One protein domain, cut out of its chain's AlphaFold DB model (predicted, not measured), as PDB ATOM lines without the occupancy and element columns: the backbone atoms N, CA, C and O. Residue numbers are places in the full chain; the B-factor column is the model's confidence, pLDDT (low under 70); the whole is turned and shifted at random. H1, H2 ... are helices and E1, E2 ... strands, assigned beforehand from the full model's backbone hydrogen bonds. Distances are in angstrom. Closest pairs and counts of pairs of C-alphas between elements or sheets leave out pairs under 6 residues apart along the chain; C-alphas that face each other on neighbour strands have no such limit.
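Overview. This is residues 85 to 216 and 261 to 310 of the 798 residues of an uncharacterized protein of Arthrobacter sp. HMSC08H08 (UniProt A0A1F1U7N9). A sheet of four strands and a sheet of three lie face to face as a small sandwich, their strands crossed at 44 degrees; H1 runs across the far face of the three-stranded sheet, and the helical hairpin of H3 and H4 packs at one end of that sheet. Long links run round this core, and the short helix H2 lies far out in the links between H1 and E1. The printed part has 182 residues, with four named helices and seven named strands in the order H1 H2 E1 E2 H3 H4 E3 E4 E5 E6 E7; the class is mixed, helices and strands, with under half of the residues in named elements. The larger sheet, in the order E4 E1 E7 E6, is mixed, and the smaller, E3 E2 E5, is antiparallel throughout. The whole is compact, with a radius of gyration of the C-alphas of 16.6 A and spans of 45 by 39 by 30 A.

Arrangement. Look first at the larger sheet, which runs E4, residues 209 to 213, E1, residues 122 to 129, E7, residues 303 to 306, and E6, residues 296 to 299; E4 and E6 are its edge strands. E4 and E1 are antiparallel at 156 degrees, and you will find N 123 and O 212 at 2.9 A. E1 and E7 are parallel at 17 degrees, with N 304 and O 122 at 2.9 A. E6 and E7 form a hairpin, with N 297 and O 305 at 2.9 A. Now turn to the other sheet: E3, residues 196 to 203, E2, residues 147 to 153, and E5, residues 263 to 268. E3 and E2 are antiparallel at 165 degrees, with N 150 and O 200 at 2.9 A; E2 and E5 are antiparallel at 163 degrees, with N 266 and O 149 at 2.8 A. The parts of the two sheets that face each other are 9.8 A centre to centre; between E3 and E4 the closest C-alphas, those of Trp 203 and Tyr 210, are 6.2 A apart. H1, residues 85 to 94, is on the sheet E3 E2 E5 at a height over the sheet of 9.7 A; it runs across the strands, at 67 degrees to E2 on the local plane. H4, residues 173 to 191, touches H1 with its residues 177 to 181 alone, at a steep tilt of 49 degrees, the same way; the closest C-alphas, those of Asn 85 and Val 181, are 6.1 A apart. H3, residues 155 to 167, and H4 form a helical hairpin at a steep tilt of 39 degrees, opposite ways, with the C-alphas of Val 157 and Leu 183 closest at 5.5 A. Both only graze the sheet E3 E2 E5, H3 with residues 155 to 159 and H4 with residues 180 to 188. H2, residues 107 to 110, touches no helix and is on neither sheet. In H1 and H4 every O i to N i+4 pair is within hydrogen-bond range, in H3 8 of 9; H2 is too short for such a pair.

Along the chain. Find C-alpha 122 at (45.881, 27.997, 36.108); from there E1 runs 22.9 A to C-alpha 129 at (27.426, 40.234, 30.441). E3 is 20.6 A long, E2 20.4 A and E5 17.0 A. H4 covers 26.6 A, H3 18.1 A and H1 14.2 A; H1 begins at C-alpha 85, at (47.666, 52.332, 44.415). The short elements are E4, E6, E7 and H2.

Size, cuts and confidence. The C-alphas of Asp 134 and Ile 190 are the two farthest apart, at 50.8 A. Residues 217 to 260 are not printed, and C-alphas 216 and 261 are 13.6 A apart across the cut. The links H1 to H2, H2 to E1, E1 to E2 and E5 to E6 are long. The mean pLDDT of the printed part is 72.0; look for values under 70 at residues 102 to 120, 131 to 139 and 268 to 303.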
ATOM      1  N   ASN A  85      47.299  53.740  44.301       80.62
ATOM      2  CA  ASN A  85      47.666  52.332  44.415       80.62
ATOM      3  C   ASN A  85      47.112  51.536  43.230       80.62
ATOM      4  O   ASN A  85      47.870  50.808  42.587       80.62
ATOM      5  N   SER A  86      45.828  51.706  42.895       77.69
ATOM      6  CA  SER A  86      45.231  51.073  41.710       77.69
ATOM      7  C   SER A  86      45.909  51.523  40.410       77.69
ATOM      8  O   SER A  86      46.164  50.688  39.545       77.69
ATOM      9  N   ALA A  87      46.275  52.801  40.289       77.94
ATOM     10  CA  ALA A  87      46.989  53.354  39.141       77.94
ATOM     11  C   ALA A  87      48.403  52.768  39.000       77.94
ATOM     12  O   ALA A  87      48.797  52.393  37.897       77.94
ATOM     13  N   TYR A  88      49.151  52.600  40.098       84.81
ATOM     14  CA  TYR A  88      50.448  51.911  40.063       84.81
ATOM     15  C   TYR A  88      50.303  50.424  39.689       84.81
ATOM     16  O   TYR A  88      51.113  49.911  38.918       84.81
ATOM     17  N   ILE A  89      49.253  49.726  40.148       81.56
ATOM     18  CA  ILE A  89      48.965  48.353  39.693       81.56
ATOM     19  C   ILE A  89      48.628  48.318  38.194       81.56
ATOM     20  O   ILE A  89      49.199  47.507  37.466       81.56
ATOM     21  N   ALA A  90      47.753  49.201  37.711       79.50
ATOM     22  CA  ALA A  90      47.413  49.307  36.292       79.50
ATOM     23  C   ALA A  90      48.648  49.632  35.432       79.50
ATOM     24  O   ALA A  90      48.848  49.019  34.384       79.50
ATOM     25  N   GLN A  91      49.539  50.505  35.909       83.38
ATOM     26  CA  GLN A  91      50.814  50.802  35.259       83.38
ATOM     27  C   GLN A  91      51.779  49.600  35.269       83.38
ATOM     28  O   GLN A  91      52.419  49.340  34.254       83.38
ATOM     29  N   LEU A  92      51.851  48.820  36.356       84.06
ATOM     30  CA  LEU A  92      52.612  47.563  36.386       84.06
ATOM     31  C   LEU A  92      52.067  46.522  35.400       84.06
ATOM     32  O   LEU A  92      52.857  45.762  34.845       84.06
ATOM     33  N   PHE A  93      50.752  46.482  35.164       79.88
ATOM     34  CA  PHE A  93      50.169  45.670  34.094       79.88
ATOM     35  C   PHE A  93      50.540  46.224  32.714       79.88
ATOM     36  O   PHE A  93      51.078  45.467  31.912       79.88
ATOM     37  N   ASN A  94      50.337  47.523  32.460       82.44
ATOM     38  CA  ASN A  94      50.660  48.196  31.192       82.44
ATOM     39  C   ASN A  94      52.141  48.068  30.789       82.44
ATOM     40  O   ASN A  94      52.448  48.009  29.602       82.44
ATOM     41  N   ASN A  95      53.046  47.993  31.769       85.38
ATOM     42  CA  ASN A  95      54.491  47.865  31.565       85.38
ATOM     43  C   ASN A  95      55.008  46.410  31.625       85.38
ATOM     44  O   ASN A  95      56.218  46.195  31.527       85.38
ATOM     45  N   ALA A  96      54.150  45.407  31.846       82.31
ATOM     46  CA  ALA A  96      54.586  44.015  31.960       82.31
ATOM     47  C   ALA A  96      54.831  43.364  30.589       82.31
ATOM     48  O   ALA A  96      54.060  43.535  29.651       82.31
ATOM     49  N   ASP A  97      55.867  42.527  30.507       81.00
ATOM     50  CA  ASP A  97      56.122  41.661  29.351       81.00
ATOM     51  C   ASP A  97      55.096  40.510  29.326       81.00
ATOM     52  O   ASP A  97      55.221  39.510  30.044       81.00
ATOM     53  N   TRP A  98      54.003  40.696  28.579       79.75
ATOM     54  CA  TRP A  98      52.907  39.730  28.502       79.75
ATOM     55  C   TRP A  98      53.236  38.575  27.558       79.75
ATOM     56  O   TRP A  98      53.606  38.774  26.403       79.75
ATOM     57  N   SER A  99      52.952  37.347  27.996       76.81
ATOM     58  CA  SER A  99      52.856  36.212  27.069       76.81
ATOM     59  C   SER A  99      51.400  35.952  26.678       76.81
ATOM     60  O   SER A  99      50.581  35.552  27.509       76.81
ATOM     61  N   GLU A 100      51.112  36.175  25.395       77.25
ATOM     62  CA  GLU A 100      49.850  35.863  24.719       77.25
ATOM     63  C   GLU A 100      49.541  34.359  24.798       77.25
ATOM     64  O   GLU A 100      50.391  33.515  24.498       77.25
ATOM     65  N   GLN A 101      48.316  34.014  25.191       71.19
ATOM     66  CA  GLN A 101      47.795  32.652  25.207       71.19
ATOM     67  C   GLN A 101      46.541  32.578  24.341       71.19
ATOM     68  O   GLN A 101      45.665  33.437  24.399       71.19
ATOM     69  N   VAL A 102      46.465  31.546  23.500       62.59
ATOM     70  CA  VAL A 102      45.326  31.360  22.596       62.59
ATOM     71  C   VAL A 102      44.111  30.933  23.419       62.59
ATOM     72  O   VAL A 102      44.164  29.905  24.087       62.59
ATOM     73  N   ALA A 103      43.024  31.703  23.316       51.88
ATOM     74  CA  ALA A 103      41.776  31.550  24.077       51.88
ATOM     75  C   ALA A 103      41.199  30.126  24.106       51.88
ATOM     76  O   ALA A 103      40.613  29.706  25.099       51.88
ATOM     77  N   SER A 104      41.394  29.360  23.029       49.72
ATOM     78  CA  SER A 104      40.965  27.969  22.975       49.72
ATOM     79  C   SER A 104      41.672  27.142  24.049       49.72
ATOM     80  O   SER A 104      42.829  26.751  23.865       49.72
ATOM     81  N   MET A 105      40.940  26.743  25.093       52.16
ATOM     82  CA  MET A 105      41.179  25.433  25.691       52.16
ATOM     83  C   MET A 105      41.140  24.404  24.552       52.16
ATOM     84  O   MET A 105      40.089  24.236  23.928       52.16
ATOM     85  N   PRO A 106      42.231  23.675  24.255       51.06
ATOM     86  CA  PRO A 106      42.108  22.471  23.448       51.06
ATOM     87  C   PRO A 106      41.091  21.554  24.131       51.06
ATOM     88  O   PRO A 106      41.057  21.494  25.360       51.06
ATOM     89  N   THR A 107      40.304  20.778  23.385       50.78
ATOM     90  CA  THR A 107      39.337  19.843  23.998       50.78
ATOM     91  C   THR A 107      40.028  18.848  24.948       50.78
ATOM     92  O   THR A 107      39.435  18.381  25.920       50.78
ATOM     93  N   GLU A 108      41.325  18.595  24.730       49.34
ATOM     94  CA  GLU A 108      42.201  17.881  25.659       49.34
ATOM     95  C   GLU A 108      42.282  18.515  27.056       49.34
ATOM     96  O   GLU A 108      42.343  17.767  28.023       49.34
ATOM     97  N   TRP A 109      42.265  19.850  27.191       53.81
ATOM     98  CA  TRP A 109      42.344  20.569  28.474       53.81
ATOM     99  C   TRP A 109      41.087  20.412  29.323       53.81
ATOM    100  O   TRP A 109      41.199  20.187  30.527       53.81
ATOM    101  N   VAL A 110      39.908  20.387  28.698       49.56
ATOM    102  CA  VAL A 110      38.654  20.000  29.367       49.56
ATOM    103  C   VAL A 110      38.701  18.527  29.815       49.56
ATOM    104  O   VAL A 110      38.142  18.168  30.851       49.56
ATOM    105  N   GLN A 111      39.431  17.673  29.086       46.91
ATOM    106  CA  GLN A 111      39.685  16.276  29.456       46.91
ATOM    107  C   GLN A 111      40.936  16.056  30.331       46.91
ATOM    108  O   GLN A 111      41.209  14.909  30.719       46.91
ATOM    109  N   LEU A 112      41.698  17.100  30.694       48.78
ATOM    110  CA  LEU A 112      42.852  16.933  31.572       48.78
ATOM    111  C   LEU A 112      42.352  16.490  32.940       48.78
ATOM    112  O   LEU A 112      41.621  17.187  33.646       48.78
ATOM    113  N   ARG A 113      42.760  15.281  33.322       51.00
ATOM    114  CA  ARG A 113      42.354  14.691  34.594       51.00
ATOM    115  C   ARG A 113      42.788  15.612  35.730       51.00
ATOM    116  O   ARG A 113      43.864  16.197  35.682       51.00
ATOM    117  N   ARG A 114      42.016  15.581  36.818       51.84
ATOM    118  CA  ARG A 114      42.237  16.215  38.136       51.84
ATOM    119  C   ARG A 114      43.678  16.148  38.713       51.84
ATOM    120  O   ARG A 114      43.953  16.812  39.700       51.84
ATOM    121  N   PHE A 115      44.582  15.358  38.131       49.56
ATOM    122  CA  PHE A 115      45.970  15.154  38.558       49.56
ATOM    123  C   PHE A 115      47.024  15.469  37.475       49.56
ATOM    124  O   PHE A 115      48.199  15.167  37.684       49.56
ATOM    125  N   ASP A 116      46.648  16.015  36.311       62.09
ATOM    126  CA  ASP A 116      47.633  16.415  35.301       62.09
ATOM    127  C   ASP A 116      48.367  17.687  35.749       62.09
ATOM    128  O   ASP A 116      47.757  18.684  36.141       62.09
ATOM    129  N   LYS A 117      49.700  17.649  35.676       58.56
ATOM    130  CA  LYS A 117      50.577  18.743  36.108       58.56
ATOM    131  C   LYS A 117      50.364  20.031  35.307       58.56
ATOM    132  O   LYS A 117      50.723  21.085  35.811       58.56
ATOM    133  N   ARG A 118      49.782  19.948  34.103       55.84
ATOM    134  CA  ARG A 118      49.479  21.094  33.228       55.84
ATOM    135  C   ARG A 118      48.292  21.940  33.706       55.84
ATOM    136  O   ARG A 118      48.234  23.116  33.381       55.84
ATOM    137  N   VAL A 119      47.369  21.366  34.488       58.09
ATOM    138  CA  VAL A 119      46.205  22.091  35.054       58.09
ATOM    139  C   VAL A 119      46.587  22.868  36.318       58.09
ATOM    140  O   VAL A 119      45.922  23.829  36.699       58.09
ATOM    141  N   GLN A 120      47.660  22.456  36.990       66.81
ATOM    142  CA  GLN A 120      48.194  23.169  38.144       66.81
ATOM    143  C   GLN A 120      48.851  24.474  37.669       66.81
ATOM    144  O   GLN A 120      49.552  24.467  36.664       66.81
ATOM    145  N   GLY A 121      48.638  25.584  38.380       73.19
ATOM    146  CA  GLY A 121      49.117  26.895  37.930       73.19
ATOM    147  C   GLY A 121      48.192  27.581  36.917       73.19
ATOM    148  O   GLY A 121      48.677  28.339  36.087       73.19
ATOM    149  N   THR A 122      46.875  27.340  36.981       78.56
ATOM    150  CA  THR A 122      45.881  27.997  36.108       78.56
ATOM    151  C   THR A 122      44.937  28.951  36.848       78.56
ATOM    152  O   THR A 122      44.462  28.630  37.940       78.56
ATOM    153  N   PHE A 123      44.590  30.078  36.218       80.69
ATOM    154  CA  PHE A 123      43.236  30.632  36.337       80.69
ATOM    155  C   PHE A 123      42.345  30.051  35.252       80.69
ATOM    156  O   PHE A 123      42.809  29.709  34.164       80.69
ATOM    157  N   ARG A 124      41.054  30.028  35.544       83.69
ATOM    158  CA  ARG A 124      39.970  29.849  34.589       83.69
ATOM    159  C   ARG A 124      38.725  30.558  35.108       83.69
ATOM    160  O   ARG A 124      38.674  30.887  36.290       83.69
ATOM    161  N   GLY A 125      37.708  30.685  34.281       83.38
ATOM    162  CA  GLY A 125      36.400  31.170  34.704       83.38
ATOM    163  C   GLY A 125      35.519  31.460  33.508       83.38
ATOM    164  O   GLY A 125      35.933  31.236  32.367       83.38
ATOM    165  N   VAL A 126      34.324  31.962  33.782       83.06
ATOM    166  CA  VAL A 126      33.395  32.487  32.783       83.06
ATOM    167  C   VAL A 126      33.265  33.994  32.972       83.06
ATOM    168  O   VAL A 126      33.037  34.463  34.086       83.06
ATOM    169  N   VAL A 127      33.387  34.754  31.887       81.44
ATOM    170  CA  VAL A 127      32.967  36.153  31.831       81.44
ATOM    171  C   VAL A 127      31.583  36.196  31.189       81.44
ATOM    172  O   VAL A 127      31.372  35.687  30.088       81.44
ATOM    173  N   THR A 128      30.636  36.809  31.886       82.31
ATOM    174  CA  THR A 128      29.265  37.028  31.422       82.31
ATOM    175  C   THR A 128      28.970  38.520  31.325       82.31
ATOM    176  O   THR A 128      29.674  39.344  31.910       82.31
ATOM    177  N   GLN A 129      27.933  38.874  30.575       77.25
ATOM    178  CA  GLN A 129      27.426  40.234  30.441       77.25
ATOM    179  C   GLN A 129      25.890  40.184  30.399       77.25
ATOM    180  O   GLN A 129      25.337  39.400  29.622       77.25
ATOM    181  N   PRO A 130      25.173  40.969  31.222       74.44
ATOM    182  CA  PRO A 130      23.719  41.036  31.146       74.44
ATOM    183  C   PRO A 130      23.278  41.597  29.790       74.44
ATOM    184  O   PRO A 130      23.920  42.491  29.230       74.44
ATOM    185  N   ALA A 131      22.171  41.070  29.264       67.25
ATOM    186  CA  ALA A 131      21.501  41.659  28.110       67.25
ATOM    187  C   ALA A 131      21.095  43.112  28.426       67.25
ATOM    188  O   ALA A 131      20.759  43.425  29.566       67.25
ATOM    189  N   SER A 132      21.138  44.011  27.437       59.81
ATOM    190  CA  SER A 132      20.893  45.434  27.692       59.81
ATOM    191  C   SER A 132      19.421  45.709  28.041       59.81
ATOM    192  O   SER A 132      18.520  45.527  27.224       59.81
ATOM    193  N   GLY A 133      19.198  46.135  29.286       57.53
ATOM    194  CA  GLY A 133      17.895  46.381  29.909       57.53
ATOM    195  C   GLY A 133      17.898  45.979  31.391       57.53
ATOM    196  O   GLY A 133      18.890  45.442  31.884       57.53
ATOM    197  N   ASP A 134      16.782  46.194  32.094       50.66
ATOM    198  CA  ASP A 134      16.576  45.767  33.494       50.66
ATOM    199  C   ASP A 134      16.329  44.245  33.604       50.66
ATOM    200  O   ASP A 134      15.301  43.785  34.109       50.66
ATOM    201  N   VAL A 135      17.250  43.439  33.069       51.84
ATOM    202  CA  VAL A 135      17.147  41.974  33.044       51.84
ATOM    203  C   VAL A 135      17.859  41.368  34.256       51.84
ATOM    204  O   VAL A 135      18.903  41.850  34.698       51.84
ATOM    205  N   SER A 136      17.292  40.300  34.815       57.31
ATOM    206  CA  SER A 136      17.843  39.583  35.965       57.31
ATOM    207  C   SER A 136      19.252  39.030  35.712       57.31
ATOM    208  O   SER A 136      19.575  38.564  34.625       57.31
ATOM    209  N   GLU A 137      20.069  38.960  36.770       54.09
ATOM    210  CA  GLU A 137      21.424  38.365  36.752       54.09
ATOM    211  C   GLU A 137      21.436  36.882  36.300       54.09
ATOM    212  O   GLU A 137      22.476  36.337  35.943       54.09
ATOM    213  N   GLN A 138      20.268  36.230  36.269       56.47
ATOM    214  CA  GLN A 138      20.059  34.865  35.767       56.47
ATOM    215  C   GLN A 138      20.035  34.762  34.229       56.47
ATOM    216  O   GLN A 138      20.170  33.660  33.703       56.47
ATOM    217  N   ASP A 139      19.910  35.890  33.525       63.75
ATOM    218  CA  ASP A 139      19.825  35.987  32.063       63.75
ATOM    219  C   ASP A 139      21.121  36.554  31.439       63.75
ATOM    220  O   ASP A 139      21.137  37.004  30.291       63.75
ATOM    221  N   ALA A 140      22.226  36.556  32.197       72.88
ATOM    222  CA  ALA A 140      23.521  37.038  31.729       72.88
ATOM    223  C   ALA A 140      24.098  36.134  30.623       72.88
ATOM    224  O   ALA A 140      24.336  34.940  30.820       72.88
ATOM    225  N   ALA A 141      24.341  36.718  29.450       79.75
ATOM    226  CA  ALA A 141      24.889  36.024  28.293       79.75
ATOM    227  C   ALA A 141      26.414  35.832  28.427       79.75
ATOM    228  O   ALA A 141      27.073  36.617  29.115       79.75
ATOM    229  N   PRO A 142      27.023  34.834  27.762       82.88
ATOM    230  CA  PRO A 142      28.475  34.691  27.754       82.88
ATOM    231  C   PRO A 142      29.142  35.832  26.976       82.88
ATOM    232  O   PRO A 142      28.768  36.123  25.840       82.88
ATOM    233  N   ALA A 143      30.146  36.473  27.572       82.69
ATOM    234  CA  ALA A 143      30.831  37.611  26.970       82.69
ATOM    235  C   ALA A 143      32.062  37.130  26.188       82.69
ATOM    236  O   ALA A 143      33.143  36.956  26.753       82.69
ATOM    237  N   ALA A 144      31.890  36.874  24.890       85.44
ATOM    238  CA  ALA A 144      32.920  36.317  24.009       85.44
ATOM    239  C   ALA A 144      33.944  37.357  23.512       85.44
ATOM    240  O   ALA A 144      33.609  38.524  23.309       85.44
ATOM    241  N   GLY A 145      35.194  36.936  23.277       83.44
ATOM    242  CA  GLY A 145      36.271  37.792  22.751       83.44
ATOM    243  C   GLY A 145      36.804  38.864  23.716       83.44
ATOM    244  O   GLY A 145      37.664  39.656  23.334       83.44
ATOM    245  N   VAL A 146      36.325  38.889  24.961       83.25
ATOM    246  CA  VAL A 146      36.762  39.815  26.015       83.25
ATOM    247  C   VAL A 146      38.192  39.477  26.423       83.25
ATOM    248  O   VAL A 146      38.542  38.303  26.551       83.25
ATOM    249  N   THR A 147      39.035  40.491  26.633       82.94
ATOM    250  CA  THR A 147      40.442  40.260  26.988       82.94
ATOM    251  C   THR A 147      40.586  40.057  28.492       82.94
ATOM    252  O   THR A 147      40.093  40.857  29.286       82.94
ATOM    253  N   VAL A 148      41.295  38.998  28.887       83.81
ATOM    254  CA  VAL A 148      41.555  38.659  30.292       83.81
ATOM    255  C   VAL A 148      43.061  38.586  30.520       83.81
ATOM    256  O   VAL A 148      43.761  37.793  29.887       83.81
ATOM    257  N   VAL A 149      43.571  39.406  31.438       83.94
ATOM    258  CA  VAL A 149      44.996  39.486  31.787       83.94
ATOM    259  C   VAL A 149      45.161  39.115  33.255       83.94
ATOM    260  O   VAL A 149      44.474  39.651  34.118       83.94
ATOM    261  N   GLY A 150      46.073  38.201  33.573       86.12
ATOM    262  CA  GLY A 150      46.318  37.777  34.950       86.12
ATOM    263  C   GLY A 150      47.795  37.732  35.291       86.12
ATOM    264  O   GLY A 150      48.621  37.305  34.484       86.12
ATOM    265  N   ALA A 151      48.114  38.136  36.515       87.94
ATOM    266  CA  ALA A 151      49.459  38.139  37.070       87.94
ATOM    267  C   ALA A 151      49.471  37.562  38.493       87.94
ATOM    268  O   ALA A 151      48.461  37.561  39.202       87.94
ATOM    269  N   TYR A 152      50.636  37.111  38.950       87.44
ATOM    270  CA  TYR A 152      50.883  36.857  40.371       87.44
ATOM    271  C   TYR A 152      52.168  37.537  40.829       87.44
ATOM    272  O   TYR A 152      53.125  37.659  40.066       87.44
ATOM    273  N   VAL A 153      52.191  37.995  42.082       88.06
ATOM    274  CA  VAL A 153      53.371  38.658  42.650       88.06
ATOM    275  C   VAL A 153      54.493  37.672  42.968       88.06
ATOM    276  O   VAL A 153      54.275  36.475  43.176       88.06
ATOM    277  N   ASN A 154      55.713  38.197  43.050       88.00
ATOM    278  CA  ASN A 154      56.895  37.444  43.433       88.00
ATOM    279  C   ASN A 154      56.796  36.896  44.865       88.00
ATOM    280  O   ASN A 154      56.150  37.473  45.742       88.00
ATOM    281  N   ASP A 155      57.501  35.798  45.138       83.81
ATOM    282  CA  ASP A 155      57.486  35.149  46.448       83.81
ATOM    283  C   ASP A 155      57.983  36.044  47.576       83.81
ATOM    284  O   ASP A 155      57.566  35.862  48.717       83.81
ATOM    285  N   TRP A 156      58.875  36.994  47.294       88.19
ATOM    286  CA  TRP A 156      59.289  37.963  48.304       88.19
ATOM    287  C   TRP A 156      58.132  38.889  48.710       88.19
ATOM    288  O   TRP A 156      57.886  39.057  49.905       88.19
ATOM    289  N   VAL A 157      57.381  39.405  47.728       89.50
ATOM    290  CA  VAL A 157      56.199  40.263  47.926       89.50
ATOM    291  C   VAL A 157      55.112  39.483  48.665       89.50
ATOM    292  O   VAL A 157      54.617  39.938  49.692       89.50
ATOM    293  N   ALA A 158      54.821  38.255  48.228       87.31
ATOM    294  CA  ALA A 158      53.868  37.367  48.890       87.31
ATOM    295  C   ALA A 158      54.257  37.038  50.343       87.31
ATOM    296  O   ALA A 158      53.423  37.136  51.239       87.31
ATOM    297  N   LYS A 159      55.534  36.725  50.617       87.44
ATOM    298  CA  LYS A 159      56.038  36.511  51.989       87.44
ATOM    299  C   LYS A 159      56.009  37.802  52.818       87.44
ATOM    300  O   LYS A 159      55.886  37.734  54.040       87.44
ATOM    301  N   GLY A 160      56.131  38.969  52.184       90.75
ATOM    302  CA  GLY A 160      55.880  40.272  52.801       90.75
ATOM    303  C   GLY A 160      54.424  40.410  53.239       90.75
ATOM    304  O   GLY A 160      54.167  40.640  54.419       90.75
ATOM    305  N   MET A 161      53.489  40.151  52.324       92.00
ATOM    306  CA  MET A 161      52.052  40.188  52.587       92.00
ATOM    307  C   MET A 161      51.612  39.158  53.636       92.00
ATOM    308  O   MET A 161      50.851  39.504  54.534       92.00
ATOM    309  N   ASP A 162      52.133  37.926  53.617       88.00
ATOM    310  CA  ASP A 162      51.885  36.934  54.675       88.00
ATOM    311  C   ASP A 162      52.314  37.470  56.054       88.00
ATOM    312  O   ASP A 162      51.557  37.376  57.022       88.00
ATOM    313  N   ARG A 163      53.498  38.096  56.150       92.00
ATOM    314  CA  ARG A 163      53.976  38.743  57.387       92.00
ATOM    315  C   ARG A 163      53.172  39.987  57.765       92.00
ATOM    316  O   ARG A 163      53.155  40.340  58.942       92.00
ATOM    317  N   PHE A 164      52.558  40.687  56.816       93.12
ATOM    318  CA  PHE A 164      51.679  41.823  57.097       93.12
ATOM    319  C   PHE A 164      50.326  41.354  57.634       93.12
ATOM    320  O   PHE A 164      49.959  41.739  58.740       93.12
ATOM    321  N   MET A 165      49.638  40.457  56.922       89.25
ATOM    322  CA  MET A 165      48.329  39.927  57.326       89.25
ATOM    323  C   MET A 165      48.396  39.177  58.667       89.25
ATOM    324  O   MET A 165      47.469  39.262  59.465       89.25
ATOM    325  N   LEU A 166      49.509  38.489  58.959       89.81
ATOM    326  CA  LEU A 166      49.727  37.822  60.250       89.81
ATOM    327  C   LEU A 166      49.918  38.807  61.420       89.81
ATOM    328  O   LEU A 166      49.592  38.467  62.556       89.81
ATOM    329  N   ARG A 167      50.457  40.007  61.164       93.75
ATOM    330  CA  ARG A 167      50.657  41.053  62.185       93.75
ATOM    331  C   ARG A 167      49.460  41.996  62.318       93.75
ATOM    332  O   ARG A 167      49.286  42.574  63.385       93.75
ATOM    333  N   ASN A 168      48.641  42.114  61.274       92.06
ATOM    334  CA  ASN A 168      47.467  42.984  61.212       92.06
ATOM    335  C   ASN A 168      46.182  42.166  60.941       92.06
ATOM    336  O   ASN A 168      45.572  42.308  59.878       92.06
ATOM    337  N   PRO A 169      45.755  41.276  61.858       90.06
ATOM    338  CA  PRO A 169      44.468  40.597  61.729       90.06
ATOM    339  C   PRO A 169      43.325  41.624  61.752       90.06
ATOM    340  O   PRO A 169      43.337  42.545  62.564       90.06
ATOM    341  N   GLY A 170      42.337  41.470  60.865       84.44
ATOM    342  CA  GLY A 170      41.246  42.443  60.700       84.44
ATOM    343  C   GLY A 170      41.562  43.628  59.774       84.44
ATOM    344  O   GLY A 170      40.735  44.528  59.658       84.44
ATOM    345  N   VAL A 171      42.731  43.663  59.118       87.19
ATOM    346  CA  VAL A 171      43.090  44.746  58.185       87.19
ATOM    347  C   VAL A 171      42.200  44.760  56.935       87.19
ATOM    348  O   VAL A 171      42.048  43.742  56.261       87.19
ATOM    349  N   GLY A 172      41.627  45.927  56.622       82.12
ATOM    350  CA  GLY A 172      40.733  46.121  55.476       82.12
ATOM    351  C   GLY A 172      41.442  46.168  54.114       82.12
ATOM    352  O   GLY A 172      42.659  46.353  54.029       82.12
ATOM    353  N   ARG A 173      40.647  46.040  53.037       77.75
ATOM    354  CA  ARG A 173      41.096  45.965  51.629       77.75
ATOM    355  C   ARG A 173      42.090  47.064  51.243       77.75
ATOM    356  O   ARG A 173      43.108  46.755  50.638       77.75
ATOM    357  N   GLU A 174      41.805  48.313  51.599       80.56
ATOM    358  CA  GLU A 174      42.622  49.483  51.245       80.56
ATOM    359  C   GLU A 174      44.033  49.412  51.850       80.56
ATOM    360  O   GLU A 174      45.024  49.496  51.132       80.56
ATOM    361  N   ALA A 175      44.144  49.147  53.154       87.31
ATOM    362  CA  ALA A 175      45.436  49.016  53.827       87.31
ATOM    363  C   ALA A 175      46.219  47.763  53.379       87.31
ATOM    364  O   ALA A 175      47.449  47.782  53.349       87.31
ATOM    365  N   ALA A 176      45.526  46.687  52.985       85.00
ATOM    366  CA  ALA A 176      46.158  45.520  52.370       85.00
ATOM    367  C   ALA A 176      46.663  45.808  50.941       85.00
ATOM    368  O   ALA A 176      47.764  45.382  50.592       85.00
ATOM    369  N   LEU A 177      45.912  46.567  50.133       83.56
ATOM    370  CA  LEU A 177      46.339  47.039  48.811       83.56
ATOM    371  C   LEU A 177      47.549  47.980  48.925       83.56
ATOM    372  O   LEU A 177      48.526  47.805  48.200       83.56
ATOM    373  N   ALA A 178      47.519  48.924  49.869       87.62
ATOM    374  CA  ALA A 178      48.612  49.861  50.114       87.62
ATOM    375  C   ALA A 178      49.911  49.146  50.532       87.62
ATOM    376  O   ALA A 178      50.973  49.453  49.995       87.62
ATOM    377  N   GLU A 179      49.856  48.141  51.419       92.69
ATOM    378  CA  GLU A 179      51.038  47.315  51.721       92.69
ATOM    379  C   GLU A 179      51.484  46.493  50.501       92.69
ATOM    380  O   GLU A 179      52.687  46.375  50.262       92.69
ATOM    381  N   GLN A 180      50.557  45.951  49.702       89.94
ATOM    382  CA  GLN A 180      50.913  45.204  48.492       89.94
ATOM    383  C   GLN A 180      51.665  46.097  47.498       89.94
ATOM    384  O   GLN A 180      52.723  45.702  47.012       89.94
ATOM    385  N   VAL A 181      51.190  47.324  47.268       90.62
ATOM    386  CA  VAL A 181      51.874  48.339  46.454       90.62
ATOM    387  C   VAL A 181      53.209  48.752  47.072       90.62
ATOM    388  O   VAL A 181      54.213  48.798  46.361       90.62
ATOM    389  N   ARG A 182      53.280  48.964  48.390       95.19
ATOM    390  CA  ARG A 182      54.536  49.282  49.091       95.19
ATOM    391  C   ARG A 182      55.578  48.166  48.941       95.19
ATOM    392  O   ARG A 182      56.758  48.453  48.767       95.19
ATOM    393  N   LEU A 183      55.162  46.899  48.986       93.81
ATOM    394  CA  LEU A 183      56.034  45.738  48.784       93.81
ATOM    395  C   LEU A 183      56.421  45.533  47.313       93.81
ATOM    396  O   LEU A 183      57.539  45.096  47.054       93.81
ATOM    397  N   LEU A 184      55.545  45.854  46.360       91.19
ATOM    398  CA  LEU A 184      55.877  45.859  44.932       91.19
ATOM    399  C   LEU A 184      56.943  46.925  44.629       91.19
ATOM    400  O   LEU A 184      58.016  46.564  44.147       91.19
ATOM    401  N   LYS A 185      56.702  48.184  45.035       93.88
ATOM    402  CA  LYS A 185      57.657  49.304  44.924       93.88
ATOM    403  C   LYS A 185      59.001  48.963  45.595       93.88
ATOM    404  O   LYS A 185      60.053  49.131  44.989       93.88
ATOM    405  N   GLN A 186      58.984  48.394  46.807       94.00
ATOM    406  CA  GLN A 186      60.207  47.993  47.526       94.00
ATOM    407  C   GLN A 186      60.954  46.815  46.866       94.00
ATOM    408  O   GLN A 186      62.180  46.756  46.908       94.00
ATOM    409  N   TYR A 187      60.251  45.852  46.264       91.38
ATOM    410  CA  TYR A 187      60.905  44.770  45.520       91.38
ATOM    411  C   TYR A 187      61.566  45.296  44.238       91.38
ATOM    412  O   TYR A 187      62.677  44.880  43.897       91.38
ATOM    413  N   GLU A 188      60.899  46.223  43.553       91.69
ATOM    414  CA  GLU A 188      61.393  46.895  42.353       91.69
ATOM    415  C   GLU A 188      62.650  47.723  42.643       91.69
ATOM    416  O   GLU A 188      63.669  47.523  41.985       91.69
ATOM    417  N   GLU A 189      62.630  48.529  43.708       92.56
ATOM    418  CA  GLU A 189      63.779  49.281  44.230       92.56
ATOM    419  C   GLU A 189      64.993  48.382  44.536       92.56
ATOM    420  O   GLU A 189      66.110  48.671  44.109       92.56
ATOM    421  N   ILE A 190      64.789  47.262  45.241       90.25
ATOM    422  CA  ILE A 190      65.892  46.386  45.680       90.25
ATOM    423  C   ILE A 190      66.440  45.508  44.538       90.25
ATOM    424  O   ILE A 190      67.604  45.103  44.580       90.25
ATOM    425  N   THR A 191      65.626  45.158  43.533       88.06
ATOM    426  CA  THR A 191      66.004  44.160  42.509       88.06
ATOM    427  C   THR A 191      66.146  44.696  41.086       88.06
ATOM    428  O   THR A 191      66.681  43.976  40.237       88.06
ATOM    429  N   GLY A 192      65.672  45.913  40.802       89.56
ATOM    430  CA  GLY A 192      65.578  46.462  39.447       89.56
ATOM    431  C   GLY A 192      64.597  45.698  38.548       89.56
ATOM    432  O   GLY A 192      64.808  45.624  37.338       89.56
ATOM    433  N   LYS A 193      63.580  45.044  39.130       87.94
ATOM    434  CA  LYS A 193      62.600  44.204  38.421       87.94
ATOM    435  C   LYS A 193      61.207  44.358  39.014       87.94
ATOM    436  O   LYS A 193      61.073  44.417  40.231       87.94
ATOM    437  N   SER A 194      60.180  44.295  38.166       89.31
ATOM    438  CA  SER A 194      58.780  44.278  38.606       89.31
ATOM    439  C   SER A 194      58.540  43.246  39.714       89.31
ATOM    440  O   SER A 194      59.032  42.114  39.661       89.31
ATOM    441  N   GLY A 195      57.750  43.637  40.714       87.44
ATOM    442  CA  GLY A 195      57.279  42.737  41.764       87.44
ATOM    443  C   GLY A 195      56.221  41.731  41.295       87.44
ATOM    444  O   GLY A 195      55.871  40.830  42.063       87.44
ATOM    445  N   LEU A 196      55.742  41.831  40.048       89.50
ATOM    446  CA  LEU A 196      55.009  40.762  39.366       89.50
ATOM    447  C   LEU A 196      55.995  39.679  38.900       89.50
ATOM    448  O   LEU A 196      57.047  39.971  38.339       89.50
ATOM    449  N   ALA A 197      55.676  38.410  39.153       88.94
ATOM    450  CA  ALA A 197      56.528  37.281  38.782       88.94
ATOM    451  C   ALA A 197      56.327  36.833  37.331       88.94
ATOM    452  O   ALA A 197      57.278  36.398  36.689       88.94
ATOM    453  N   GLU A 198      55.090  36.888  36.842       89.00
ATOM    454  CA  GLU A 198      54.696  36.446  35.508       89.00
ATOM    455  C   GLU A 198      53.299  36.997  35.190       89.00
ATOM    456  O   GLU A 198      52.400  36.900  36.033       89.00
ATOM    457  N   THR A 199      53.111  37.522  33.976       89.00
ATOM    458  CA  THR A 199      51.824  38.032  33.480       89.00
ATOM    459  C   THR A 199      51.432  37.294  32.199       89.00
ATOM    460  O   THR A 199      52.236  37.152  31.273       89.00
ATOM    461  N   LYS A 200      50.192  36.801  32.146       88.19
ATOM    462  CA  LYS A 200      49.585  36.129  30.989       88.19
ATOM    463  C   LYS A 200      48.385  36.922  30.492       88.19
ATOM    464  O   LYS A 200      47.658  37.493  31.300       88.19
ATOM    465  N   MET A 201      48.144  36.876  29.188       87.31
ATOM    466  CA  MET A 201      46.945  37.414  28.546       87.31
ATOM    467  C   MET A 201      46.266  36.314  27.728       87.31
ATOM    468  O   MET A 201      46.946  35.505  27.104       87.31
ATOM    469  N   THR A 202      44.939  36.297  27.723       87.81
ATOM    470  CA  THR A 202      44.096  35.429  26.895       87.81
ATOM    471  C   THR A 202      42.820  36.182  26.509       87.81
ATOM    472  O   THR A 202      42.620  37.323  26.934       87.81
ATOM    473  N   TRP A 203      41.934  35.536  25.757       87.19
ATOM    474  CA  TRP A 203      40.571  36.020  25.530       87.19
ATOM    475  C   TRP A 203      39.548  34.981  25.982       87.19
ATOM    476  O   TRP A 203      39.895  33.819  26.212       87.19
ATOM    477  N   THR A 204      38.293  35.396  26.097       86.50
ATOM    478  CA  THR A 204      37.165  34.485  26.291       86.50
ATOM    479  C   THR A 204      36.741  33.822  24.980       86.50
ATOM    480  O   THR A 204      36.793  34.435  23.909       86.50
ATOM    481  N   ASP A 205      36.311  32.563  25.057       86.94
ATOM    482  CA  ASP A 205      35.689  31.840  23.943       86.94
ATOM    483  C   ASP A 205      34.215  32.240  23.721       86.94
ATOM    484  O   ASP A 205      33.685  33.143  24.371       86.94
ATOM    485  N   ASP A 206      33.536  31.585  22.775       86.88
ATOM    486  CA  ASP A 206      32.120  31.819  22.456       86.88
ATOM    487  C   ASP A 206      31.160  31.481  23.612       86.88
ATOM    488  O   ASP A 206      30.020  31.942  23.628       86.88
ATOM    489  N   GLN A 207      31.632  30.718  24.602       86.50
ATOM    490  CA  GLN A 207      30.928  30.384  25.838       86.50
ATOM    491  C   GLN A 207      31.399  31.259  27.014       86.50
ATOM    492  O   GLN A 207      31.140  30.929  28.174       86.50
ATOM    493  N   GLY A 208      32.087  32.374  26.732       85.44
ATOM    494  CA  GLY A 208      32.602  33.315  27.728       85.44
ATOM    495  C   GLY A 208      33.741  32.752  28.582       85.44
ATOM    496  O   GLY A 208      34.169  33.409  29.530       85.44
ATOM    497  N   GLN A 209      34.235  31.542  28.302       87.62
ATOM    498  CA  GLN A 209      35.205  30.861  29.153       87.62
ATOM    499  C   GLN A 209      36.623  31.296  28.812       87.62
ATOM    500  O   GLN A 209      36.969  31.490  27.650       87.62
ATOM    501  N   TYR A 210      37.474  31.405  29.829       85.56
ATOM    502  CA  TYR A 210      38.889  31.716  29.652       85.56
ATOM    503  C   TYR A 210      39.773  30.782  30.486       85.56
ATOM    504  O   TYR A 210      39.343  30.230  31.502       85.56
ATOM    505  N   VAL A 211      41.039  30.636  30.081       85.81
ATOM    506  CA  VAL A 211      42.101  29.991  30.872       85.81
ATOM    507  C   VAL A 211      43.401  30.776  30.735       85.81
ATOM    508  O   VAL A 211      43.826  31.090  29.626       85.81
ATOM    509  N   LEU A 212      44.061  31.035  31.867       85.75
ATOM    510  CA  LEU A 212      45.424  31.569  31.936       85.75
ATOM    511  C   LEU A 212      46.316  30.530  32.616       85.75
ATOM    512  O   LEU A 212      46.138  30.245  33.799       85.75
ATOM    513  N   ALA A 213      47.271  29.962  31.884       86.44
ATOM    514  CA  ALA A 213      48.202  28.950  32.375       86.44
ATOM    515  C   ALA A 213      49.593  29.557  32.610       86.44
ATOM    516  O   ALA A 213      50.315  29.888  31.666       86.44
ATOM    517  N   PHE A 214      49.989  29.685  33.873       86.88
ATOM    518  CA  PHE A 214      51.299  30.203  34.259       86.88
ATOM    519  C   PHE A 214      52.384  29.129  34.138       86.88
ATOM    520  O   PHE A 214      52.161  27.953  34.437       86.88
ATOM    521  N   ASN A 215      53.598  29.534  33.767       86.50
ATOM    522  CA  ASN A 215      54.762  28.665  33.853       86.50
ATOM    523  C   ASN A 215      55.096  28.364  35.319       86.50
ATOM    524  O   ASN A 215      55.451  27.223  35.620       86.50
ATOM    525  N   GLY A 216      54.942  29.341  36.220       86.50
ATOM    526  CA  GLY A 216      55.241  29.211  37.649       86.50
ATOM    527  C   GLY A 216      56.716  29.446  37.993       86.50
ATOM    528  O   GLY A 216      57.606  29.202  37.178       86.50
ATOM    529  N   LYS A 261      47.626  33.432  46.235       77.69
ATOM    530  CA  LYS A 261      47.149  34.156  47.427       77.69
ATOM    531  C   LYS A 261      47.411  35.672  47.360       77.69
ATOM    532  O   LYS A 261      46.827  36.408  48.143       77.69
ATOM    533  N   TYR A 262      48.263  36.129  46.438       81.19
ATOM    534  CA  TYR A 262      48.562  37.543  46.189       81.19
ATOM    535  C   TYR A 262      48.510  37.901  44.696       81.19
ATOM    536  O   TYR A 262      49.272  38.730  44.211       81.19
ATOM    537  N   SER A 263      47.619  37.244  43.953       80.75
ATOM    538  CA  SER A 263      47.441  37.414  42.507       80.75
ATOM    539  C   SER A 263      46.427  38.494  42.113       80.75
ATOM    540  O   SER A 263      45.717  39.051  42.955       80.75
ATOM    541  N   MET A 264      46.385  38.806  40.817       82.00
ATOM    542  CA  MET A 264      45.554  39.841  40.200       82.00
ATOM    543  C   MET A 264      45.020  39.324  38.859       82.00
ATOM    544  O   MET A 264      45.783  38.741  38.087       82.00
ATOM    545  N   VAL A 265      43.734  39.534  38.578       80.06
ATOM    546  CA  VAL A 265      43.095  39.225  37.290       80.06
ATOM    547  C   VAL A 265      42.241  40.416  36.863       80.06
ATOM    548  O   VAL A 265      41.297  40.808  37.553       80.06
ATOM    549  N   PHE A 266      42.610  40.977  35.719       78.38
ATOM    550  CA  PHE A 266      41.960  42.070  35.020       78.38
ATOM    551  C   PHE A 266      41.129  41.521  33.855       78.38
ATOM    552  O   PHE A 266      41.583  40.635  33.126       78.38
ATOM    553  N   VAL A 267      39.933  42.075  33.665       73.62
ATOM    554  CA  VAL A 267      39.068  41.818  32.510       73.62
ATOM    555  C   VAL A 267      38.754  43.161  31.863       73.62
ATOM    556  O   VAL A 267      38.301  44.080  32.544       73.62
ATOM    557  N   GLY A 268      38.995  43.274  30.559       67.50
ATOM    558  CA  GLY A 268      38.695  44.470  29.776       67.50
ATOM    559  C   GLY A 268      37.868  44.127  28.542       67.50
ATOM    560  O   GLY A 268      38.273  43.282  27.736       67.50
ATOM    561  N   GLN A 269      36.722  44.795  28.377       55.03
ATOM    562  CA  GLN A 269      36.093  44.903  27.060       55.03
ATOM    563  C   GLN A 269      36.758  46.020  26.247       55.03
ATOM    564  O   GLN A 269      37.610  46.758  26.744       55.03
ATOM    565  N   ALA A 270      36.361  46.131  24.982       44.47
ATOM    566  CA  ALA A 270      36.805  47.197  24.103       44.47
ATOM    567  C   ALA A 270      36.362  48.581  24.616       44.47
ATOM    568  O   ALA A 270      35.181  48.802  24.879       44.47
ATOM    569  N   GLU A 271      37.338  49.488  24.690       35.53
ATOM    570  CA  GLU A 271      37.256  50.961  24.684       35.53
ATOM    571  C   GLU A 271      36.464  51.674  25.805       35.53
ATOM    572  O   GLU A 271      36.978  52.663  26.319       35.53
ATOM    573  N   ASN A 272      35.299  51.185  26.257       33.56
ATOM    574  CA  ASN A 272      34.373  51.952  27.116       33.56
ATOM    575  C   ASN A 272      33.986  51.312  28.475       33.56
ATOM    576  O   ASN A 272      33.235  51.924  29.230       33.56
ATOM    577  N   THR A 273      34.449  50.107  28.846       40.31
ATOM    578  CA  THR A 273      34.057  49.517  30.150       40.31
ATOM    579  C   THR A 273      34.841  50.047  31.346       40.31
ATOM    580  O   THR A 273      36.070  49.965  31.376       40.31
ATOM    581  N   ASN A 274      34.111  50.429  32.398       37.38
ATOM    582  CA  ASN A 274      34.654  50.693  33.732       37.38
ATOM    583  C   ASN A 274      35.471  49.507  34.295       37.38
ATOM    584  O   ASN A 274      35.125  48.335  34.131       37.38
ATOM    585  N   LEU A 275      36.567  49.835  34.986       41.12
ATOM    586  CA  LEU A 275      37.653  48.912  35.326       41.12
ATOM    587  C   LEU A 275      37.328  47.965  36.491       41.12
ATOM    588  O   LEU A 275      37.527  48.293  37.662       41.12
ATOM    589  N   THR A 276      36.920  46.734  36.179       46.22
ATOM    590  CA  THR A 276      36.700  45.674  37.180       46.22
ATOM    591  C   THR A 276      37.980  44.870  37.447       46.22
ATOM    592  O   THR A 276      38.174  43.756  36.962       46.22
ATOM    593  N   TRP A 277      38.887  45.426  38.259       48.62
ATOM    594  CA  TRP A 277      40.032  44.654  38.753       48.62
ATOM    595  C   TRP A 277      39.609  43.684  39.860       48.62
ATOM    596  O   TRP A 277      39.071  44.083  40.895       48.62
ATOM    597  N   SER A 278      39.918  42.399  39.681       47.50
ATOM    598  CA  SER A 278      39.836  41.407  40.753       47.50
ATOM    599  C   SER A 278      41.239  41.047  41.237       47.50
ATOM    600  O   SER A 278      42.203  40.969  40.475       47.50
ATOM    601  N   SER A 279      41.376  40.799  42.533       45.25
ATOM    602  CA  SER A 279      42.595  40.244  43.111       45.25
ATOM    603  C   SER A 279      42.171  39.073  43.995       45.25
ATOM    604  O   SER A 279      41.637  39.355  45.066       45.25
ATOM    605  N   PRO A 280      42.345  37.796  43.574       38.91
ATOM    606  CA  PRO A 280      41.928  36.558  44.284       38.91
ATOM    607  C   PRO A 280      42.632  36.283  45.638       38.91
ATOM    608  O   PRO A 280      43.070  35.171  45.941       38.91
ATOM    609  N   ALA A 281      42.840  37.348  46.398       37.62
ATOM    610  CA  ALA A 281      43.980  37.596  47.258       37.62
ATOM    611  C   ALA A 281      43.684  38.744  48.237       37.62
ATOM    612  O   ALA A 281      43.665  38.536  49.450       37.62
ATOM    613  N   LEU A 282      43.362  39.931  47.701       41.66
ATOM    614  CA  LEU A 282      42.615  40.972  48.423       41.66
ATOM    615  C   LEU A 282      41.126  40.577  48.568       41.66
ATOM    616  O   LEU A 282      40.448  41.016  49.493       41.66
ATOM    617  N   LEU A 283      40.653  39.690  47.687       39.03
ATOM    618  CA  LEU A 283      39.414  38.915  47.751       39.03
ATOM    619  C   LEU A 283      39.771  37.464  48.139       39.03
ATOM    620  O   LEU A 283      40.003  36.638  47.252       39.03
ATOM    621  N   PRO A 284      39.901  37.138  49.442       34.16
ATOM    622  CA  PRO A 284      38.760  36.465  50.072       34.16
ATOM    623  C   PRO A 284      38.674  36.651  51.609       34.16
ATOM    624  O   PRO A 284      39.019  35.731  52.362       34.16
ATOM    625  N   GLN A 285      38.188  37.803  52.104       29.61
ATOM    626  CA  GLN A 285      37.676  37.871  53.494       29.61
ATOM    627  C   GLN A 285      36.832  39.091  53.900       29.61
ATOM    628  O   GLN A 285      36.206  39.022  54.954       29.61
ATOM    629  N   TYR A 286      36.815  40.181  53.128       31.44
ATOM    630  CA  TYR A 286      36.088  41.407  53.485       31.44
ATOM    631  C   TYR A 286      35.034  41.734  52.434       31.44
ATOM    632  O   TYR A 286      35.288  41.564  51.241       31.44
ATOM    633  N   ASP A 287      33.862  42.169  52.897       27.72
ATOM    634  CA  ASP A 287      32.671  42.332  52.068       27.72
ATOM    635  C   ASP A 287      32.891  43.315  50.912       27.72
ATOM    636  O   ASP A 287      33.346  44.447  51.098       27.72
ATOM    637  N   LEU A 288      32.527  42.877  49.706       31.28
ATOM    638  CA  LEU A 288      32.381  43.758  48.557       31.28
ATOM    639  C   LEU A 288      31.004  44.432  48.615       31.28
ATOM    640  O   LEU A 288      29.996  43.720  48.610       31.28
ATOM    641  N   PRO A 289      30.909  45.773  48.562       29.69
ATOM    642  CA  PRO A 289      29.730  46.388  47.972       29.69
ATOM    643  C   PRO A 289      29.688  45.979  46.488       29.69
ATOM    644  O   PRO A 289      30.632  46.238  45.743       29.69
ATOM    645  N   ASN A 290      28.620  45.284  46.088       30.89
ATOM    646  CA  ASN A 290      28.375  44.844  44.707       30.89
ATOM    647  C   ASN A 290      28.331  46.085  43.774       30.89
ATOM    648  O   ASN A 290      27.832  47.124  44.218       30.89
ATOM    649  N   PRO A 291      28.844  46.018  42.528       39.22
ATOM    650  CA  PRO A 291      28.288  45.115  41.516       39.22
ATOM    651  C   PRO A 291      29.314  44.194  40.823       39.22
ATOM    652  O   PRO A 291      30.430  44.605  40.514       39.22
ATOM    653  N   GLY A 292      28.889  42.962  40.516       37.06
ATOM    654  CA  GLY A 292      29.671  41.937  39.814       37.06
ATOM    655  C   GLY A 292      30.179  40.833  40.749       37.06
ATOM    656  O   GLY A 292      31.261  40.941  41.332       37.06
ATOM    657  N   LEU A 293      29.411  39.743  40.883       44.09
ATOM    658  CA  LEU A 293      29.709  38.626  41.791       44.09
ATOM    659  C   LEU A 293      30.924  37.787  41.341       44.09
ATOM    660  O   LEU A 293      30.785  36.724  40.733       44.09
ATOM    661  N   THR A 294      32.131  38.230  41.705       53.34
ATOM    662  CA  THR A 294      33.377  37.483  41.450       53.34
ATOM    663  C   THR A 294      33.496  36.228  42.324       53.34
ATOM    664  O   THR A 294      34.038  36.236  43.432       53.34
ATOM    665  N   ASN A 295      32.992  35.101  41.818       49.69
ATOM    666  CA  ASN A 295      33.041  33.809  42.505       49.69
ATOM    667  C   ASN A 295      34.460  33.207  42.477       49.69
ATOM    668  O   ASN A 295      34.795  32.392  41.620       49.69
ATOM    669  N   VAL A 296      35.306  33.585  43.444       54.09
ATOM    670  CA  VAL A 296      36.662  33.027  43.620       54.09
ATOM    671  C   VAL A 296      36.599  31.637  44.271       54.09
ATOM    672  O   VAL A 296      36.739  31.475  45.487       54.09
ATOM    673  N   ALA A 297      36.408  30.598  43.458       50.75
ATOM    674  CA  ALA A 297      36.385  29.212  43.912       50.75
ATOM    675  C   ALA A 297      37.773  28.548  43.822       50.75
ATOM    676  O   ALA A 297      38.393  28.453  42.755       50.75
ATOM    677  N   TRP A 298      38.241  28.006  44.953       49.59
ATOM    678  CA  TRP A 298      39.475  27.219  45.032       49.59
ATOM    679  C   TRP A 298      39.327  25.896  44.273       49.59
ATOM    680  O   TRP A 298      38.811  24.900  44.788       49.59
ATOM    681  N   GLY A 299      39.818  25.877  43.036       52.19
ATOM    682  CA  GLY A 299      39.915  24.674  42.229       52.19
ATOM    683  C   GLY A 299      40.916  23.690  42.832       52.19
ATOM    684  O   GLY A 299      41.983  24.036  43.351       52.19
ATOM    685  N   ALA A 300      40.572  22.406  42.768       51.06
ATOM    686  CA  ALA A 300      41.445  21.371  43.292       51.06
ATOM    687  C   ALA A 300      42.813  21.384  42.569       51.06
ATOM    688  O   ALA A 300      42.908  21.661  41.373       51.06
ATOM    689  N   TYR A 301      43.874  21.044  43.307       54.84
ATOM    690  CA  TYR A 301      45.258  20.892  42.818       54.84
ATOM    691  C   TYR A 301      45.974  22.171  42.345       54.84
ATOM    692  O   TYR A 301      47.098  22.075  41.852       54.84
ATOM    693  N   GLY A 302      45.418  23.359  42.607       62.59
ATOM    694  CA  GLY A 302      46.061  24.641  42.280       62.59
ATOM    695  C   GLY A 302      45.624  25.207  40.930       62.59
ATOM    696  O   GLY A 302      46.446  25.761  40.204       62.59
ATOM    697  N   SER A 303      44.344  25.027  40.612       68.56
ATOM    698  CA  SER A 303      43.608  25.841  39.645       68.56
ATOM    699  C   SER A 303      42.713  26.803  40.430       68.56
ATOM    700  O   SER A 303      42.249  26.454  41.513       68.56
ATOM    701  N   TYR A 304      42.472  28.004  39.922       73.00
ATOM    702  CA  TYR A 304      41.565  28.978  40.532       73.00
ATOM    703  C   TYR A 304      40.454  29.272  39.540       73.00
ATOM    704  O   TYR A 304      40.737  29.558  38.379       73.00
ATOM    705  N   THR A 305      39.204  29.148  39.982       74.62
ATOM    706  CA  THR A 305      38.048  29.557  39.178       74.62
ATOM    707  C   THR A 305      37.647  30.949  39.655       74.62
ATOM    708  O   THR A 305      37.493  31.138  40.861       74.62
ATOM    709  N   VAL A 306      37.602  31.920  38.747       75.75
ATOM    710  CA  VAL A 306      37.262  33.321  39.017       75.75
ATOM    711  C   VAL A 306      36.312  33.759  37.912       75.75
ATOM    712  O   VAL A 306      36.736  34.057  36.799       75.75
ATOM    713  N   ASP A 307      35.022  33.726  38.210       77.81
ATOM    714  CA  ASP A 307      33.988  34.143  37.266       77.81
ATOM    715  C   ASP A 307      33.755  35.660  37.370       77.81
ATOM    716  O   ASP A 307      34.015  36.260  38.414       77.81
ATOM    717  N   PHE A 308      33.280  36.283  36.291       75.88
ATOM    718  CA  PHE A 308      33.034  37.723  36.202       75.88
ATOM    719  C   PHE A 308      31.665  38.002  35.577       75.88
ATOM    720  O   PHE A 308      31.291  37.379  34.581       75.88
ATOM    721  N   THR A 309      30.971  39.010  36.100       77.75
ATOM    722  CA  THR A 309      29.812  39.629  35.445       77.75
ATOM    723  C   THR A 309      30.195  41.061  35.105       77.75
ATOM    724  O   THR A 309      30.479  41.860  35.998       77.75
ATOM    725  N   LEU A 310      30.256  41.368  33.814       76.25
ATOM    726  CA  LEU A 310      30.499  42.710  33.296       76.25
ATOM    727  C   LEU A 310      29.257  43.596  33.498       76.25
ATOM    728  O   LEU A 310      28.149  43.064  33.616       76.25
TER     729      LEU A 310